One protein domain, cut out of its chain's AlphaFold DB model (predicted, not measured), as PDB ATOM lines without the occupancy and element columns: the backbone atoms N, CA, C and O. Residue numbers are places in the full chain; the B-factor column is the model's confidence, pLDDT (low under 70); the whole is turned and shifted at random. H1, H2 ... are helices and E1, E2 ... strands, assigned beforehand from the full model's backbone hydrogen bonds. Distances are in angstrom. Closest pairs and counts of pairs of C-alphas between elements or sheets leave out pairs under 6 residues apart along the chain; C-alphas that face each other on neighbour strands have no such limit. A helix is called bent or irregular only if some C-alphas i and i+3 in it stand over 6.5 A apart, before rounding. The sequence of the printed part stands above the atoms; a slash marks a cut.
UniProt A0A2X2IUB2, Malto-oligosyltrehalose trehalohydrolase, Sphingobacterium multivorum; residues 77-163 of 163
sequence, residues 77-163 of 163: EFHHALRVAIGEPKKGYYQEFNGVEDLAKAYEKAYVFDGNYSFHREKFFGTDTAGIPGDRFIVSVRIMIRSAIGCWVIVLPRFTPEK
ATOM      1  N   GLU A  77     158.956  98.349 140.966       88.88
ATOM      2  CA  GLU A  77     158.621  98.458 139.545       88.88
ATOM      3  C   GLU A  77     157.813  97.277 139.025       88.88
ATOM      4  O   GLU A  77     156.916  97.468 138.207       88.88
ATOM      5  N   PHE A  78     158.062  96.072 139.546       90.44
ATOM      6  CA  PHE A  78     157.224  94.917 139.245       90.44
ATOM      7  C   PHE A  78     155.781  95.165 139.700       90.44
ATOM      8  O   PHE A  78     154.832  94.933 138.949       90.44
ATOM      9  N   HIS A  79     155.611  95.688 140.919       89.56
ATOM     10  CA  HIS A  79     154.302  96.058 141.447       89.56
ATOM     11  C   HIS A  79     153.643  97.145 140.585       89.56
ATOM     12  O   HIS A  79     152.465  97.034 140.248       89.56
ATOM     13  N   HIS A  80     154.393  98.174 140.186       90.06
ATOM     14  CA  HIS A  80     153.888  99.274 139.365       90.06
ATOM     15  C   HIS A  80     153.456  98.810 137.974       90.06
ATOM     16  O   HIS A  80     152.341  99.120 137.543       90.06
ATOM     17  N   ALA A  81     154.290  98.014 137.305       91.19
ATOM     18  CA  ALA A  81     153.982  97.447 136.003       91.19
ATOM     19  C   ALA A  81     152.759  96.523 136.071       91.19
ATOM     20  O   ALA A  81     151.864  96.630 135.233       91.19
ATOM     21  N   LEU A  82     152.657  95.690 137.114       90.81
ATOM     22  CA  LEU A  82     151.504  94.816 137.329       90.81
ATOM     23  C   LEU A  82     150.207  95.610 137.521       90.81
ATOM     24  O   LEU A  82     149.201  95.288 136.895       90.81
ATOM     25  N   ARG A  83     150.224  96.663 138.346       89.81
ATOM     26  CA  ARG A  83     149.058  97.532 138.607       89.81
ATOM     27  C   ARG A  83     148.540  98.173 137.322       89.81
ATOM     28  O   ARG A  83     147.338  98.191 137.065       89.81
ATOM     29  N   VAL A  84     149.455  98.648 136.483       90.88
ATOM     30  CA  VAL A  84     149.101  99.200 135.175       90.88
ATOM     31  C   VAL A  84     148.614  98.109 134.218       90.88
ATOM     32  O   VAL A  84     147.639  98.329 133.501       90.88
ATOM     33  N   ALA A  85     149.228  96.923 134.230       91.19
ATOM     34  CA  ALA A  85     148.835  95.796 133.384       91.19
ATOM     35  C   ALA A  85     147.414  95.287 133.686       91.19
ATOM     36  O   ALA A  85     146.700  94.901 132.765       91.19
ATOM     37  N   ILE A  86     146.980  95.329 134.952       91.56
ATOM     38  CA  ILE A  86     145.615  94.945 135.356       91.56
ATOM     39  C   ILE A  86     144.572  96.059 135.144       91.56
ATOM     40  O   ILE A  86     143.404  95.872 135.478       91.56
ATOM     41  N   GLY A  87     144.970  97.207 134.582       87.81
ATOM     42  CA  GLY A  87     144.062  98.289 134.192       87.81
ATOM     43  C   GLY A  87     143.839  99.376 135.246       87.81
ATOM     44  O   GLY A  87     142.865 100.125 135.141       87.81
ATOM     45  N   GLU A  88     144.703  99.497 136.263       88.12
ATOM     46  CA  GLU A  88     144.590 100.614 137.207       88.12
ATOM     47  C   GLU A  88     144.928 101.972 136.555       88.12
ATOM     48  O   GLU A  88     145.740 102.050 135.626       88.12
ATOM     49  N   PRO A  89     144.342 103.085 137.046       86.69
ATOM     50  CA  PRO A  89     144.623 104.412 136.515       86.69
ATOM     51  C   PRO A  89     146.095 104.809 136.669       86.69
ATOM     52  O   PRO A  89     146.630 104.880 137.775       86.69
ATOM     53  N   LYS A  90     146.713 105.195 135.553       84.38
ATOM     54  CA  LYS A  90     148.064 105.763 135.497       84.38
ATOM     55  C   LYS A  90     148.104 107.168 136.121       84.38
ATOM     56  O   LYS A  90     147.900 108.168 135.433       84.38
ATOM     57  N   LYS A  91     148.328 107.265 137.435       82.31
ATOM     58  CA  LYS A  91     148.484 108.537 138.172       82.31
ATOM     59  C   LYS A  91     149.836 108.599 138.885       82.31
ATOM     60  O   LYS A  91     150.272 107.604 139.450       82.31
ATOM     61  N   GLY A  92     150.475 109.770 138.909       83.19
ATOM     62  CA  GLY A  92     151.791 109.934 139.541       83.19
ATOM     63  C   GLY A  92     152.852 109.060 138.869       83.19
ATOM     64  O   GLY A  92     152.880 108.968 137.646       83.19
ATOM     65  N   TYR A  93     153.670 108.364 139.657       79.00
ATOM     66  CA  TYR A  93     154.740 107.505 139.138       79.00
ATOM     67  C   TYR A  93     154.244 106.327 138.272       79.00
ATOM     68  O   TYR A  93     155.019 105.789 137.493       79.00
ATOM     69  N   TYR A  94     152.956 105.952 138.319       83.38
ATOM     70  CA  TYR A  94     152.390 104.932 137.418       83.38
ATOM     71  C   TYR A  94     152.281 105.395 135.951       83.38
ATOM     72  O   TYR A  94     152.011 104.578 135.072       83.38
ATOM     73  N   GLN A  95     152.437 106.694 135.671       85.69
ATOM     74  CA  GLN A  95     152.286 107.256 134.321       85.69
ATOM     75  C   GLN A  95     153.331 106.768 133.329       85.69
ATOM     76  O   GLN A  95     153.040 106.685 132.139       85.69
ATOM     77  N   GLU A  96     154.513 106.425 133.825       85.81
ATOM     78  CA  GLU A  96     155.634 106.033 132.980       85.81
ATOM     79  C   GLU A  96     155.626 104.546 132.622       85.81
ATOM     80  O   GLU A  96     156.407 104.129 131.775       85.81
ATOM     81  N   PHE A  97     154.733 103.759 133.231       88.19
ATOM     82  CA  PHE A  97     154.661 102.321 133.002       88.19
ATOM     83  C   PHE A  97     153.710 101.972 131.845       88.19
ATOM     84  O   PHE A  97     152.604 102.513 131.715       88.19
ATOM     85  N   ASN A  98     154.109 101.002 131.030       89.75
ATOM     86  CA  ASN A  98     153.446 100.502 129.825       89.75
ATOM     87  C   ASN A  98     152.716  99.165 130.048       89.75
ATOM     88  O   ASN A  98     152.276  98.515 129.104       89.75
ATOM     89  N   GLY A  99     152.507  98.770 131.308       88.44
ATOM     90  CA  GLY A  99     151.712  97.595 131.665       88.44
ATOM     91  C   GLY A  99     152.451  96.292 131.381       88.44
ATOM     92  O   GLY A  99     153.468  96.025 132.012       88.44
ATOM     93  N   VAL A 100     151.929  95.466 130.468       92.00
ATOM     94  CA  VAL A 100     152.443  94.103 130.216       92.00
ATOM     95  C   VAL A 100     153.883  94.110 129.696       92.00
ATOM     96  O   VAL A 100     154.658  93.241 130.081       92.00
ATOM     97  N   GLU A 101     154.261  95.093 128.875       92.50
ATOM     98  CA  GLU A 101     155.630  95.216 128.348       92.50
ATOM     99  C   GLU A 101     156.648  95.440 129.475       92.50
ATOM    100  O   GLU A 101     157.634  94.710 129.590       92.50
ATOM    101  N   ASP A 102     156.364  96.388 130.367       93.31
ATOM    102  CA  ASP A 102     157.225  96.661 131.518       93.31
ATOM    103  C   ASP A 102     157.165  95.545 132.556       93.31
ATOM    104  O   ASP A 102     158.151  95.293 133.241       93.31
ATOM    105  N   LEU A 103     156.039  94.835 132.658       92.19
ATOM    106  CA  LEU A 103     155.922  93.675 133.534       92.19
ATOM    107  C   LEU A 103     156.813  92.533 133.039       92.19
ATOM    108  O   LEU A 103     157.509  91.922 133.847       92.19
ATOM    109  N   ALA A 104     156.832  92.274 131.729       93.25
ATOM    110  CA  ALA A 104     157.737  91.303 131.121       93.25
ATOM    111  C   ALA A 104     159.199  91.713 131.341       93.25
ATOM    112  O   ALA A 104     160.006  90.897 131.789       93.25
ATOM    113  N   LYS A 105     159.526  92.998 131.148       92.38
ATOM    114  CA  LYS A 105     160.870  93.521 131.429       92.38
ATOM    115  C   LYS A 105     161.256  93.352 132.901       92.38
ATOM    116  O   LYS A 105     162.352  92.870 133.180       92.38
ATOM    117  N   ALA A 106     160.375  93.704 133.834       92.00
ATOM    118  CA  ALA A 106     160.615  93.536 135.265       92.00
ATOM    119  C   ALA A 106     160.768  92.057 135.650       92.00
ATOM    120  O   ALA A 106     161.545  91.722 136.537       92.00
ATOM    121  N   TYR A 107     160.061  91.157 134.967       90.06
ATOM    122  CA  TYR A 107     160.184  89.721 135.191       90.06
ATOM    123  C   TYR A 107     161.541  89.171 134.726       90.06
ATOM    124  O   TYR A 107     162.144  88.355 135.416       90.06
ATOM    125  N   GLU A 108     162.046  89.632 133.579       91.12
ATOM    126  CA  GLU A 108     163.312  89.155 133.005       91.12
ATOM    127  C   GLU A 108     164.551  89.836 133.600       91.12
ATOM    128  O   GLU A 108     165.594  89.203 133.764       91.12
ATOM    129  N   LYS A 109     164.458  91.137 133.889       89.81
ATOM    130  CA  LYS A 109     165.603  91.989 134.243       89.81
ATOM    131  C   LYS A 109     165.500  92.621 135.626       89.81
ATOM    132  O   LYS A 109     166.394  93.382 135.990       89.81
ATOM    133  N   ALA A 110     164.453  92.333 136.397       90.44
ATOM    134  CA  ALA A 110     164.085  93.055 137.615       90.44
ATOM    135  C   ALA A 110     163.742  94.535 137.354       90.44
ATOM    136  O   ALA A 110     162.585  94.918 137.502       90.44
ATOM    137  N   TYR A 111     164.692  95.362 136.912       91.56
ATOM    138  CA  TYR A 111     164.437  96.783 136.688       91.56
ATOM    139  C   TYR A 111     163.815  97.104 135.322       91.56
ATOM    140  O   TYR A 111     164.315  96.715 134.264       91.56
ATOM    141  N   VAL A 112     162.755  97.907 135.357       91.00
ATOM    142  CA  VAL A 112     162.164  98.616 134.218       91.00
ATOM    143  C   VAL A 112     163.012  99.842 133.881       91.00
ATOM    144  O   VAL A 112     163.368 100.035 132.712       91.00
ATOM    145  N   PHE A 113     163.404 100.634 134.884       90.00
ATOM    146  CA  PHE A 113     164.371 101.718 134.713       90.00
ATOM    147  C   PHE A 113     165.794 101.221 135.008       90.00
ATOM    148  O   PHE A 113     166.232 101.180 136.155       90.00
ATOM    149  N   ASP A 114     166.517 100.863 133.945       89.06
ATOM    150  CA  ASP A 114     167.893 100.342 133.939       89.06
ATOM    151  C   ASP A 114     168.917 101.367 133.406       89.06
ATOM    152  O   ASP A 114     169.923 101.003 132.800       89.06
ATOM    153  N   GLY A 115     168.660 102.662 133.622       87.69
ATOM    154  CA  GLY A 115     169.449 103.773 133.077       87.69
ATOM    155  C   GLY A 115     168.711 104.606 132.025       87.69
ATOM    156  O   GLY A 115     169.326 105.452 131.383       87.69
ATOM    157  N   ASN A 116     167.404 104.391 131.841       87.56
ATOM    158  CA  ASN A 116     166.568 105.196 130.943       87.56
ATOM    159  C   ASN A 116     166.173 106.533 131.587       87.56
ATOM    160  O   ASN A 116     166.241 106.706 132.806       87.56
ATOM    161  N   TYR A 117     165.744 107.488 130.762       87.56
ATOM    162  CA  TYR A 117     165.236 108.769 131.244       87.56
ATOM    163  C   TYR A 117     163.825 108.607 131.824       87.56
ATOM    164  O   TYR A 117     162.923 108.150 131.126       87.56
ATOM    165  N   SER A 118     163.641 108.997 133.087       88.00
ATOM    166  CA  SER A 118     162.326 109.138 133.719       88.00
ATOM    167  C   SER A 118     161.885 110.597 133.609       88.00
ATOM    168  O   SER A 118     162.552 111.503 134.112       88.00
ATOM    169  N   PHE A 119     160.747 110.818 132.959       85.19
ATOM    170  CA  PHE A 119     160.038 112.091 132.890       85.19
ATOM    171  C   PHE A 119     159.446 112.494 134.239       85.19
ATOM    172  O   PHE A 119     159.410 113.678 134.547       85.19
ATOM    173  N   HIS A 120     159.013 111.538 135.069       84.19
ATOM    174  CA  HIS A 120     158.492 111.857 136.403       84.19
ATOM    175  C   HIS A 120     159.585 112.393 137.335       84.19
ATOM    176  O   HIS A 120     159.327 113.265 138.162       84.19
ATOM    177  N   ARG A 121     160.808 111.857 137.212       82.56
ATOM    178  CA  ARG A 121     161.966 112.241 138.036       82.56
ATOM    179  C   ARG A 121     162.889 113.257 137.354       82.56
ATOM    180  O   ARG A 121     163.869 113.668 137.973       82.56
ATOM    181  N   GLU A 122     162.600 113.603 136.101       88.88
ATOM    182  CA  GLU A 122     163.360 114.513 135.232       88.88
ATOM    183  C   GLU A 122     164.861 114.171 135.123       88.88
ATOM    184  O   GLU A 122     165.720 115.048 134.996       88.88
ATOM    185  N   LYS A 123     165.207 112.877 135.167       89.75
ATOM    186  CA  LYS A 123     166.602 112.401 135.139       89.75
ATOM    187  C   LYS A 123     166.733 110.979 134.597       89.75
ATOM    188  O   LYS A 123     165.785 110.199 134.634       89.75
ATOM    189  N   PHE A 124     167.944 110.617 134.169       89.19
ATOM    190  CA  PHE A 124     168.315 109.216 133.948       89.19
ATOM    191  C   PHE A 124     168.306 108.463 135.280       89.19
ATOM    192  O   PHE A 124     168.861 108.948 136.273       89.19
ATOM    193  N   PHE A 125     167.633 107.316 135.313       90.25
ATOM    194  CA  PHE A 125     167.331 106.610 136.552       90.25
ATOM    195  C   PHE A 125     167.636 105.115 136.456       90.25
ATOM    196  O   PHE A 125     167.344 104.466 135.452       90.25
ATOM    197  N   GLY A 126     168.200 104.592 137.545       89.50
ATOM    198  CA  GLY A 126     168.549 103.192 137.716       89.50
ATOM    199  C   GLY A 126     169.851 102.754 137.056       89.50
ATOM    200  O   GLY A 126     170.588 103.533 136.453       89.50
ATOM    201  N   THR A 127     170.140 101.473 137.239       91.44
ATOM    202  CA  THR A 127     171.336 100.769 136.763       91.44
ATOM    203  C   THR A 127     170.901  99.415 136.194       91.44
ATOM    204  O   THR A 127     169.845  98.934 136.565       91.44
ATOM    205  N   ASP A 128     171.659  98.764 135.305       90.25
ATOM    206  CA  ASP A 128     171.383  97.356 134.949       90.25
ATOM    207  C   ASP A 128     171.533  96.404 136.160       90.25
ATOM    208  O   ASP A 128     172.212  96.725 137.141       90.25
ATOM    209  N   THR A 129     170.938  95.219 136.067       90.81
ATOM    210  CA  THR A 129     171.001  94.134 137.068       90.81
ATOM    211  C   THR A 129     171.854  92.952 136.607       90.81
ATOM    212  O   THR A 129     171.723  91.837 137.122       90.81
ATOM    213  N   ALA A 130     172.718  93.153 135.609       89.44
ATOM    214  CA  ALA A 130     173.425  92.059 134.961       89.44
ATOM    215  C   ALA A 130     174.309  91.295 135.961       89.44
ATOM    216  O   ALA A 130     175.153  91.861 136.654       89.44
ATOM    217  N   GLY A 131     174.124  89.975 136.020       88.19
ATOM    218  CA  GLY A 131     174.875  89.098 136.922       88.19
ATOM    219  C   GLY A 131     174.345  89.033 138.358       88.19
ATOM    220  O   GLY A 131     174.928  88.311 139.166       88.19
ATOM    221  N   ILE A 132     173.246  89.724 138.678       90.81
ATOM    222  CA  ILE A 132     172.557  89.591 139.966       90.81
ATOM    223  C   ILE A 132     171.509  88.474 139.856       90.81
ATOM    224  O   ILE A 132     170.690  88.498 138.935       90.81
ATOM    225  N   PRO A 133     171.511  87.479 140.758       91.56
ATOM    226  CA  PRO A 133     170.518  86.416 140.714       91.56
ATOM    227  C   PRO A 133     169.129  86.920 141.139       91.56
ATOM    228  O   PRO A 133     168.998  87.803 141.983       91.56
ATOM    229  N   GLY A 134     168.078  86.339 140.552       88.62
ATOM    230  CA  GLY A 134     166.688  86.767 140.768       88.62
ATOM    231  C   GLY A 134     166.185  86.632 142.213       88.62
ATOM    232  O   GLY A 134     165.292  87.365 142.619       88.62
ATOM    233  N   ASP A 135     166.799  85.758 143.017       90.44
ATOM    234  CA  ASP A 135     166.494  85.583 144.447       90.44
ATOM    235  C   ASP A 135     166.889  86.792 145.317       90.44
ATOM    236  O   ASP A 135     166.504  86.870 146.483       90.44
ATOM    237  N   ARG A 136     167.605  87.765 144.737       92.94
ATOM    238  CA  ARG A 136     167.952  89.052 145.354       92.94
ATOM    239  C   ARG A 136     166.865  90.115 145.199       92.94
ATOM    240  O   ARG A 136     167.028  91.217 145.723       92.94
ATOM    241  N   PHE A 137     165.771  89.814 144.502       92.81
ATOM    242  CA  PHE A 137     164.673  90.752 144.284       92.81
ATOM    243  C   PHE A 137     163.382  90.228 144.908       92.81
ATOM    244  O   PHE A 137     162.871  89.160 144.576       92.81
ATOM    245  N   ILE A 138     162.844  91.018 145.828       91.69
ATOM    246  CA  ILE A 138     161.580  90.770 146.504       91.69
ATOM    247  C   ILE A 138     160.498  91.545 145.763       91.69
ATOM    248  O   ILE A 138     160.511  92.777 145.744       91.69
ATOM    249  N   VAL A 139     159.539  90.825 145.186       89.94
ATOM    250  CA  VAL A 139     158.363  91.427 144.554       89.94
ATOM    251  C   VAL A 139     157.127  91.206 145.409       89.94
ATOM    252  O   VAL A 139     157.031  90.278 146.218       89.94
ATOM    253  N   SER A 140     156.132  92.058 145.217       82.44
ATOM    254  CA  SER A 140     154.822  91.836 145.809       82.44
ATOM    255  C   SER A 140     153.720  92.394 144.922       82.44
ATOM    256  O   SER A 140     153.866  93.402 144.234       82.44
ATOM    257  N   VAL A 141     152.585  91.702 144.929       78.44
ATOM    258  CA  VAL A 141     151.385  92.127 144.193       78.44
ATOM    259  C   VAL A 141     150.669  93.244 144.948       78.44
ATOM    260  O   VAL A 141     150.035  94.107 144.346       78.44
ATOM    261  N   ARG A 142     150.800  93.254 146.277       66.94
ATOM    262  CA  ARG A 142     150.193  94.242 147.160       66.94
ATOM    263  C   ARG A 142     151.220  94.711 148.177       66.94
ATOM    264  O   ARG A 142     151.576  93.962 149.082       66.94
ATOM    265  N   ILE A 143     151.626  95.968 148.041       60.69
ATOM    266  CA  ILE A 143     152.492  96.645 149.000       60.69
ATOM    267  C   ILE A 143     151.636  97.506 149.917       60.69
ATOM    268  O   ILE A 143     150.724  98.218 149.490       60.69
ATOM    269  N   MET A 144     151.960  97.467 151.200       58.69
ATOM    270  CA  MET A 144     151.389  98.368 152.183       58.69
ATOM    271  C   MET A 144     152.303  99.550 152.464       58.69
ATOM    272  O   MET A 144     152.970  99.597 153.488       58.69
ATOM    273  N   ILE A 145     152.280 100.543 151.582       55.78
ATOM    274  CA  ILE A 145     152.873 101.856 151.880       55.78
ATOM    275  C   ILE A 145     151.865 102.747 152.649       55.78
ATOM    276  O   ILE A 145     152.229 103.794 153.174       55.78
ATOM    277  N   ARG A 146     150.572 102.354 152.746       45.50
ATOM    278  CA  ARG A 146     149.480 103.206 153.290       45.50
ATOM    279  C   ARG A 146     148.366 102.545 154.136       45.50
ATOM    280  O   ARG A 146     147.423 103.235 154.506       45.50
ATOM    281  N   SER A 147     148.405 101.248 154.452       34.41
ATOM    282  CA  SER A 147     147.387 100.607 155.327       34.41
ATOM    283  C   SER A 147     148.002  99.463 156.148       34.41
ATOM    284  O   SER A 147     149.141  99.117 155.883       34.41
ATOM    285  N   ALA A 148     147.314  98.938 157.172       34.03
ATOM    286  CA  ALA A 148     147.896  98.148 158.275       34.03
ATOM    287  C   ALA A 148     147.595  96.620 158.268       34.03
ATOM    288  O   ALA A 148     147.402  96.022 159.322       34.03
ATOM    289  N   ILE A 149     147.520  95.960 157.108       35.94
ATOM    290  CA  ILE A 149     147.251  94.509 156.945       35.94
ATOM    291  C   ILE A 149     148.268  93.778 156.025       35.94
ATOM    292  O   ILE A 149     148.108  93.792 154.811       35.94
ATOM    293  N   GLY A 150     149.277  93.111 156.610       33.78
ATOM    294  CA  GLY A 150     150.163  92.072 156.026       33.78
ATOM    295  C   GLY A 150     150.649  92.200 154.564       33.78
ATOM    296  O   GLY A 150     149.886  92.001 153.621       33.78
ATOM    297  N   CYS A 151     151.955  92.413 154.360       37.38
ATOM    298  CA  CYS A 151     152.587  92.345 153.035       37.38
ATOM    299  C   CYS A 151     152.723  90.875 152.586       37.38
ATOM    300  O   CYS A 151     153.348  90.077 153.283       37.38
ATOM    301  N   TRP A 152     152.153  90.514 151.434       36.09
ATOM    302  CA  TRP A 152     152.357  89.199 150.819       36.09
ATOM    303  C   TRP A 152     153.554  89.287 149.872       36.09
ATOM    304  O   TRP A 152     153.446  89.806 148.760       36.09
ATOM    305  N   VAL A 153     154.704  88.816 150.348       41.12
ATOM    306  CA  VAL A 153     155.941  88.720 149.569       41.12
ATOM    307  C   VAL A 153     155.861  87.491 148.665       41.12
ATOM    308  O   VAL A 153     155.684  86.377 149.154       41.12
ATOM    309  N   ILE A 154     156.012  87.688 147.355       42.69
ATOM    310  CA  ILE A 154     156.241  86.594 146.411       42.69
ATOM    311  C   ILE A 154     157.733  86.618 146.091       42.69
ATOM    312  O   ILE A 154     158.231  87.563 145.488       42.69
ATOM    313  N   VAL A 155     158.463  85.587 146.509       42.69
ATOM    314  CA  VAL A 155     159.827  85.355 146.021       42.69
ATOM    315  C   VAL A 155     159.690  84.682 144.659       42.69
ATOM    316  O   VAL A 155     159.120  83.593 144.576       42.69
ATOM    317  N   LEU A 156     160.144  85.334 143.585       37.44
ATOM    318  CA  LEU A 156     160.101  84.736 142.249       37.44
ATOM    319  C   LEU A 156     161.098  83.561 142.187       37.44
ATOM    320  O   LEU A 156     162.282  83.757 142.469       37.44
ATOM    321  N   PRO A 157     160.661  82.336 141.841       30.45
ATOM    322  CA  PRO A 157     161.579  81.226 141.627       30.45
ATOM    323  C   PRO A 157     162.395  81.430 140.341       30.45
ATOM    324  O   PRO A 157     161.934  82.048 139.383       30.45
ATOM    325  N   ARG A 158     163.618  80.879 140.326       40.28
ATOM    326  CA  ARG A 158     164.523  80.864 139.165       40.28
ATOM    327  C   ARG A 158     163.812  80.361 137.903       40.28
ATOM    328  O   ARG A 158     163.354  79.224 137.890       40.28
ATOM    329  N   PHE A 159     163.906  81.121 136.816       40.75
ATOM    330  CA  PHE A 159     163.960  80.554 135.471       40.75
ATOM    331  C   PHE A 159     165.382  80.740 134.947       40.75
ATOM    332  O   PHE A 159     165.783  81.818 134.517       40.75
ATOM    333  N   THR A 160     166.191  79.688 135.049       33.19
ATOM    334  CA  THR A 160     167.377  79.579 134.199       33.19
ATOM    335  C   THR A 160     166.895  79.444 132.755       33.19
ATOM    336  O   THR A 160     165.985  78.643 132.533       33.19
ATOM    337  N   PRO A 161     167.484  80.155 131.778       31.39
ATOM    338  CA  PRO A 161     167.249  79.822 130.385       31.39
ATOM    339  C   PRO A 161     167.739  78.386 130.185       31.39
ATOM    340  O   PRO A 161     168.920  78.097 130.405       31.39
ATOM    341  N   GLU A 162     166.828  77.471 129.854       35.47
ATOM    342  CA  GLU A 162     167.225  76.185 129.291       35.47
ATOM    343  C   GLU A 162     168.023  76.457 128.010       35.47
ATOM    344  O   GLU A 162     167.699  77.362 127.237       35.47
ATOM    345  N   LYS A 163     169.132  75.729 127.867       34.56
ATOM    346  CA  LYS A 163     169.977  75.737 126.672       34.56
ATOM    347  C   LYS A 163     169.248  75.154 125.473       34.56
ATOM    348  O   LYS A 163     168.502  74.173 125.681       34.56
TER     349      LYS A 163
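Overview. This is residues 77 to 163 of the 163 residues of the protein "Malto-oligosyltrehalose trehalohydrolase" of Sphingobacterium multivorum (UniProt A0A2X2IUB2). Two helices side by side, H1 and H3, make the middle of this model, with the short helix H2 beside H1 and two small two-stranded hairpins on opposite sides of the helices. The hairpin E3 E4 lies near H1 and has a long loop between its strands, residues 141 to 152; the hairpin E1 E2 is farther from the middle, and the printed part ends in a tail after E4. The printed part has 87 residues, with three named helices and four named strands in the order H1 H2 H3 E1 E2 E3 E4, and both two-stranded sheets are antiparallel. The class is mixed, helices and strands, with under half of the residues in named elements. The whole is compact, with a radius of gyration of the C-alphas of 13.8 A and spans of 40 by 34 by 20 A.

Arrangement. Begin at E3, residues 137 to 140, and E4, residues 153 to 155, an antiparallel hairpin at 137 degrees, where N 154 and O 139 are within hydrogen-bond range at 3.0 A. From there look to H1, residues 77 to 85: its closest C-alpha to E3 is that of His 79, 6.1 A from that of Ser 140. H1 touches H3, residues 100 to 109, at a shallow tilt of 22 degrees, opposite ways; their closest C-alphas, of Ala 81 and Leu 103, are 4.9 A apart. H1 only just touches H2, residues 92 to 96, with 3 pairs of C-alphas within 8 A, the closest being His 80 and Tyr 94 at 6.2 A. H2 and H3 are apart. E1, residues 116 to 118, and E2, residues 123 to 125, form the other antiparallel hairpin, at 125 degrees; look for N 118 and O 123 at 2.9 A and N 125 and O 116 at 2.9 A. H1 is apart from E1 and from E2. In H1 and H3 every O i to N i+4 pair is within hydrogen-bond range; in H2 it is 0 of 1, and 1 of 2 O i to N i+3 pairs.

Along the chain. Find C-alpha 137 at (164.673, 90.752, 144.284); from there E3 runs 10.0 A to C-alpha 140. H1 begins at C-alpha 77, at (158.621, 98.458, 139.545), and is 11.9 A long. H3 is 13.9 A long. H2 is neither bent nor irregular, but only just: C-alphas 93 and 96 are 6.4 A apart. The last strand, E4, ends at C-alpha 155, at (159.827, 85.355, 146.021).

Size, cuts and confidence. The two C-alphas farthest apart, those of Ala 148 and Lys 163, are 44.6 A from each other. The printed part has no cut and ends at Lys 163, the chain's last residue. The links E2 to E3 and E3 to E4 are long. The mean pLDDT of the printed part is 76.9, and residues 142 to 163 are under 70.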